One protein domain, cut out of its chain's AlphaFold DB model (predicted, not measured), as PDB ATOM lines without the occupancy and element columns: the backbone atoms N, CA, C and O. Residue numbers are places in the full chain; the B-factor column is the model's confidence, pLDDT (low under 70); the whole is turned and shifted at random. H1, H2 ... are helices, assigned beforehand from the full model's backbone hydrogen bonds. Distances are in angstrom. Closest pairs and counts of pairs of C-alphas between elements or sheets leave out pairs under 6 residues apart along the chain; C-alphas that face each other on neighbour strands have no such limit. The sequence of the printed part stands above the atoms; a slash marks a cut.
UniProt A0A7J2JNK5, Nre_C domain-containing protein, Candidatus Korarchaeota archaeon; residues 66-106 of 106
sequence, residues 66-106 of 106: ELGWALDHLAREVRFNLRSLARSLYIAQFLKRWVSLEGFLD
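What this domain is: This is residues 66 to 106 of the 106 residues of the protein "Nre_C domain-containing protein" of Candidatus Korarchaeota archaeon (UniProt A0A7J2JNK5). Four short helices are strung along an open, hook-shaped chain with no common core: H1 makes the short limb, the chain folds back through residues 78 to 81, and H2, H3 and H4 follow one another away from that turn as the long limb. Residues 96 to 106, of which 101 to 105 belong to H4, stick out as a free tail at the far end. The printed part has 41 residues, with named helices in the order H1, H2, H3, H4 and no named strand; the class is all helix. The whole is only just loose, close to extended, with a radius of gyration of the C-alphas of 13.2 A, and the C-alphas span 41 by 20 by 11 A.

Where its parts are: The printed part begins at Glu 66. H1, residues 67 to 77, begins at C-alpha 67 at (150.381, 193.627, 188.133) and is 15.7 A long from first to last C-alpha. H2, residues 82 to 88, begins at C-alpha 82 at (138.067, 193.325, 182.273) and is 9.9 A long. H3, residues 91 to 97, is 9.6 A long. H4, residues 101 to 105, is 6.2 A long and ends at C-alpha 105 at (170.535, 196.024, 172.888).

How they stand to each other: H1 and H2 only just touch, and only at the corner by their link, with 3 pairs of C-alphas within 8 A. Their closest C-alphas, those of Ala 75 and Leu 82, are 5.5 A apart. They run opposite ways at a steep tilt of 56 degrees. H2 and H3 are close but not clearly touching, and their closest C-alphas, those of Ala 86 and Ala 92, are 7.3 A apart. They run the same way at a steep tilt of 60 degrees. H3 and H4 are apart, and so are H1 and H3, H1 and H4, and H2 and H4. In H2, H3 and H4 every O i to N i+4 pair is within hydrogen-bond range; in H1 5 of 7 are.

The domain as a whole: The two C-alphas farthest apart, those of Arg 79 and Asp 106, are 41.8 A apart. The first and last printed C-alphas, those of Glu 66 and Asp 106, are 26.0 A apart. Residues 76 to 81 stand free, and so do residues 96 to 106. The links H1 to H2, H2 to H3 and H3 to H4 are tight, with 4, 2 and 3 residues. The printed part has no cut and ends at residue 106, the chain's last residue. The mean pLDDT of the printed part of this model is 71.6, and residues 84 to 106 are under 70, of low confidence.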
ATOM      1  N   GLU A  66     152.364 194.176 192.561       85.88
ATOM      2  CA  GLU A  66     152.148 193.193 191.504       85.88
ATOM      3  C   GLU A  66     151.108 193.672 190.489       85.88
ATOM      4  O   GLU A  66     150.092 194.278 190.840       85.88
ATOM      5  N   LEU A  67     151.325 193.326 189.214       82.56
ATOM      6  CA  LEU A  67     150.381 193.627 188.133       82.56
ATOM      7  C   LEU A  67     149.000 193.004 188.386       82.56
ATOM      8  O   LEU A  67     147.990 193.620 188.061       82.56
ATOM      9  N   GLY A  68     148.948 191.804 188.977       83.06
ATOM     10  CA  GLY A  68     147.689 191.130 189.306       83.06
ATOM     11  C   GLY A  68     146.806 191.974 190.225       83.06
ATOM     12  O   GLY A  68     145.638 192.186 189.917       83.06
ATOM     13  N   TRP A  69     147.386 192.552 191.281       89.44
ATOM     14  CA  TRP A  69     146.650 193.399 192.227       89.44
ATOM     15  C   TRP A  69     146.138 194.685 191.578       89.44
ATOM     16  O   TRP A  69     145.014 195.106 191.848       89.44
ATOM     17  N   ALA A  70     146.930 195.282 190.681       89.06
ATOM     18  CA  ALA A  70     146.494 196.442 189.910       89.06
ATOM     19  C   ALA A  70     145.306 196.102 188.991       89.06
ATOM     20  O   ALA A  70     144.347 196.868 188.912       89.06
ATOM     21  N   LEU A  71     145.343 194.943 188.321       85.88
ATOM     22  CA  LEU A  71     144.258 194.482 187.449       85.88
ATOM     23  C   LEU A  71     142.993 194.114 188.234       85.88
ATOM     24  O   LEU A  71     141.897 194.434 187.780       85.88
ATOM     25  N   ASP A  72     143.125 193.487 189.403       87.00
ATOM     26  CA  ASP A  72     141.988 193.150 190.265       87.00
ATOM     27  C   ASP A  72     141.311 194.401 190.832       87.00
ATOM     28  O   ASP A  72     140.083 194.443 190.923       87.00
ATOM     29  N   HIS A  73     142.091 195.426 191.189       90.81
ATOM     30  CA  HIS A  73     141.547 196.724 191.583       90.81
ATOM     31  C   HIS A  73     140.809 197.378 190.411       90.81
ATOM     32  O   HIS A  73     139.630 197.699 190.526       90.81
ATOM     33  N   LEU A  74     141.463 197.482 189.252       88.44
ATOM     34  CA  LEU A  74     140.884 198.068 188.046       88.44
ATOM     35  C   LEU A  74     139.586 197.366 187.612       88.44
ATOM     36  O   LEU A  74     138.645 198.034 187.198       88.44
ATOM     37  N   ALA A  75     139.510 196.037 187.735       86.88
ATOM     38  CA  ALA A  75     138.325 195.250 187.385       86.88
ATOM     39  C   ALA A  75     137.077 195.599 188.215       86.88
ATOM     40  O   ALA A  75     135.973 195.273 187.785       86.88
ATOM     41  N   ARG A  76     137.241 196.215 189.394       89.12
ATOM     42  CA  ARG A  76     136.133 196.665 190.255       89.12
ATOM     43  C   ARG A  76     135.627 198.059 189.886       89.12
ATOM     44  O   ARG A  76     134.481 198.368 190.186       89.12
ATOM     45  N   GLU A  77     136.468 198.868 189.244       87.69
ATOM     46  CA  GLU A  77     136.175 200.268 188.910       87.69
ATOM     47  C   GLU A  77     135.536 200.428 187.522       87.69
ATOM     48  O   GLU A  77     134.748 201.344 187.297       87.69
ATOM     49  N   VAL A  78     135.875 199.550 186.573       87.19
ATOM     50  CA  VAL A  78     135.343 199.614 185.202       87.19
ATOM     51  C   VAL A  78     133.965 198.959 185.098       87.19
ATOM     52  O   VAL A  78     133.711 197.933 185.732       87.19
ATOM     53  N   ARG A  79     133.069 199.488 184.249       84.50
ATOM     54  CA  ARG A  79     131.725 198.895 184.063       84.50
ATOM     55  C   ARG A  79     131.718 197.707 183.093       84.50
ATOM     56  O   ARG A  79     130.711 197.007 182.985       84.50
ATOM     57  N   PHE A  80     132.822 197.448 182.391       81.12
ATOM     58  CA  PHE A  80     132.973 196.314 181.473       81.12
ATOM     59  C   PHE A  80     133.744 195.137 182.090       81.12
ATOM     60  O   PHE A  80     134.535 195.280 183.018       81.12
ATOM     61  N   ASN A  81     133.570 193.932 181.533       79.00
ATOM     62  CA  ASN A  81     134.271 192.741 182.019       79.00
ATOM     63  C   ASN A  81     135.758 192.748 181.606       79.00
ATOM     64  O   ASN A  81     136.131 192.256 180.535       79.00
ATOM     65  N   LEU A  82     136.619 193.261 182.490       77.12
ATOM     66  CA  LEU A  82     138.067 193.325 182.273       77.12
ATOM     67  C   LEU A  82     138.708 191.940 182.088       77.12
ATOM     68  O   LEU A  82     139.682 191.809 181.354       77.12
ATOM     69  N   ARG A  83     138.155 190.883 182.699       70.50
ATOM     70  CA  ARG A  83     138.675 189.507 182.576       70.50
ATOM     71  C   ARG A  83     138.507 188.955 181.161       70.50
ATOM     72  O   ARG A  83     139.380 188.235 180.682       70.50
ATOM     73  N   SER A  84     137.416 189.309 180.485       68.50
ATOM     74  CA  SER A  84     137.211 188.995 179.067       68.50
ATOM     75  C   SER A  84     138.255 189.701 178.196       68.50
ATOM     76  O   SER A  84     138.903 189.074 177.359       68.50
ATOM     77  N   LEU A  85     138.502 190.984 178.481       67.44
ATOM     78  CA  LEU A  85     139.488 191.799 177.776       67.44
ATOM     79  C   LEU A  85     140.931 191.316 178.006       67.44
ATOM     80  O   LEU A  85     141.728 191.268 177.078       67.44
ATOM     81  N   ALA A  86     141.272 190.901 179.225       65.25
ATOM     82  CA  ALA A  86     142.592 190.371 179.561       65.25
ATOM     83  C   ALA A  86     142.888 189.007 178.907       65.25
ATOM     84  O   ALA A  86     144.053 188.648 178.757       65.25
ATOM     85  N   ARG A  87     141.852 188.238 178.530       64.50
ATOM     86  CA  ARG A  87     142.004 186.995 177.751       64.50
ATOM     87  C   ARG A  87     142.151 187.263 176.256       64.50
ATOM     88  O   ARG A  87     142.868 186.519 175.596       64.50
ATOM     89  N   SER A  88     141.452 188.268 175.725       57.91
ATOM     90  CA  SER A  88     141.478 188.597 174.293       57.91
ATOM     91  C   SER A  88     142.696 189.428 173.908       57.91
ATOM     92  O   SER A  88     143.303 189.215 172.860       57.91
ATOM     93  N   LEU A  89     143.089 190.357 174.774       55.88
ATOM     94  CA  LEU A  89     144.298 191.125 174.610       55.88
ATOM     95  C   LEU A  89     145.434 190.325 175.232       55.88
ATOM     96  O   LEU A  89     145.447 190.062 176.432       55.88
ATOM     97  N   TYR A  90     146.441 190.008 174.431       58.59
ATOM     98  CA  TYR A  90     147.736 189.463 174.841       58.59
ATOM     99  C   TYR A  90     148.497 190.375 175.848       58.59
ATOM    100  O   TYR A  90     149.713 190.285 175.953       58.59
ATOM    101  N   ILE A  91     147.831 191.263 176.603       59.88
ATOM    102  CA  ILE A  91     148.380 192.263 177.534       59.88
ATOM    103  C   ILE A  91     149.359 191.633 178.507       59.88
ATOM    104  O   ILE A  91     150.477 192.117 178.642       59.88
ATOM    105  N   ALA A  92     148.970 190.540 179.167       57.44
ATOM    106  CA  ALA A  92     149.858 189.888 180.119       57.44
ATOM    107  C   ALA A  92     151.113 189.335 179.426       57.44
ATOM    108  O   ALA A  92     152.186 189.370 180.010       57.44
ATOM    109  N   GLN A  93     151.008 188.859 178.181       59.66
ATOM    110  CA  GLN A  93     152.160 188.380 177.414       59.66
ATOM    111  C   GLN A  93     153.011 189.523 176.848       59.66
ATOM    112  O   GLN A  93     154.230 189.404 176.826       59.66
ATOM    113  N   PHE A  94     152.403 190.639 176.442       63.34
ATOM    114  CA  PHE A  94     153.096 191.814 175.918       63.34
ATOM    115  C   PHE A  94     153.845 192.567 177.021       63.34
ATOM    116  O   PHE A  94     155.023 192.863 176.860       63.34
ATOM    117  N   LEU A  95     153.204 192.803 178.171       61.94
ATOM    118  CA  LEU A  95     153.849 193.430 179.329       61.94
ATOM    119  C   LEU A  95     154.971 192.551 179.900       61.94
ATOM    120  O   LEU A  95     155.984 193.084 180.332       61.94
ATOM    121  N   LYS A  96     154.827 191.218 179.859       62.72
ATOM    122  CA  LYS A  96     155.889 190.281 180.271       62.72
ATOM    123  C   LYS A  96     157.040 190.169 179.267       62.72
ATOM    124  O   LYS A  96     158.139 189.818 179.670       62.72
ATOM    125  N   ARG A  97     156.792 190.426 177.977       62.06
ATOM    126  CA  ARG A  97     157.819 190.466 176.918       62.06
ATOM    127  C   ARG A  97     158.496 191.822 176.780       62.06
ATOM    128  O   ARG A  97     159.438 191.935 176.005       62.06
ATOM    129  N   TRP A  98     157.989 192.850 177.454       64.00
ATOM    130  CA  TRP A  98     158.605 194.160 177.396       64.00
ATOM    131  C   TRP A  98     159.999 194.092 178.013       64.00
ATOM    132  O   TRP A  98     160.167 193.630 179.140       64.00
ATOM    133  N   VAL A  99     160.980 194.568 177.257       61.59
ATOM    134  CA  VAL A  99     162.376 194.659 177.672       61.59
ATOM    135  C   VAL A  99     162.744 196.138 177.752       61.59
ATOM    136  O   VAL A  99     162.231 196.959 176.981       61.59
ATOM    137  N   SER A 100     163.596 196.505 178.711       66.00
ATOM    138  CA  SER A 100     164.225 197.827 178.692       66.00
ATOM    139  C   SER A 100     165.052 197.974 177.412       66.00
ATOM    140  O   SER A 100     165.396 196.981 176.777       66.00
ATOM    141  N   LEU A 101     165.368 199.210 177.011       61.78
ATOM    142  CA  LEU A 101     166.245 199.428 175.858       61.78
ATOM    143  C   LEU A 101     167.585 198.695 176.030       61.78
ATOM    144  O   LEU A 101     168.074 198.110 175.078       61.78
ATOM    145  N   GLU A 102     168.120 198.675 177.251       61.44
ATOM    146  CA  GLU A 102     169.318 197.911 177.620       61.44
ATOM    147  C   GLU A 102     169.136 196.419 177.311       61.44
ATOM    148  O   GLU A 102     169.865 195.883 176.490       61.44
ATOM    149  N   GLY A 103     168.071 195.786 177.816       60.25
ATOM    150  CA  GLY A 103     167.800 194.373 177.523       60.25
ATOM    151  C   GLY A 103     167.331 194.070 176.091       60.25
ATOM    152  O   GLY A 103     167.065 192.914 175.782       60.25
ATOM    153  N   PHE A 104     167.160 195.082 175.234       60.53
ATOM    154  CA  PHE A 104     166.955 194.909 173.791       60.53
ATOM    155  C   PHE A 104     168.261 195.052 172.992       60.53
ATOM    156  O   PHE A 104     168.342 194.547 171.874       60.53
ATOM    157  N   LEU A 105     169.234 195.801 173.521       61.34
ATOM    158  CA  LEU A 105     170.535 196.024 172.888       61.34
ATOM    159  C   LEU A 105     171.567 194.944 173.252       61.34
ATOM    160  O   LEU A 105     172.517 194.774 172.489       61.34
ATOM    161  N   ASP A 106     171.366 194.248 174.374       47.41
ATOM    162  CA  ASP A 106     172.078 193.020 174.768       47.41
ATOM    163  C   ASP A 106     171.526 191.771 174.049       47.41
ATOM    164  O   ASP A 106     172.340 190.883 173.694       47.41
TER     165      ASP A 106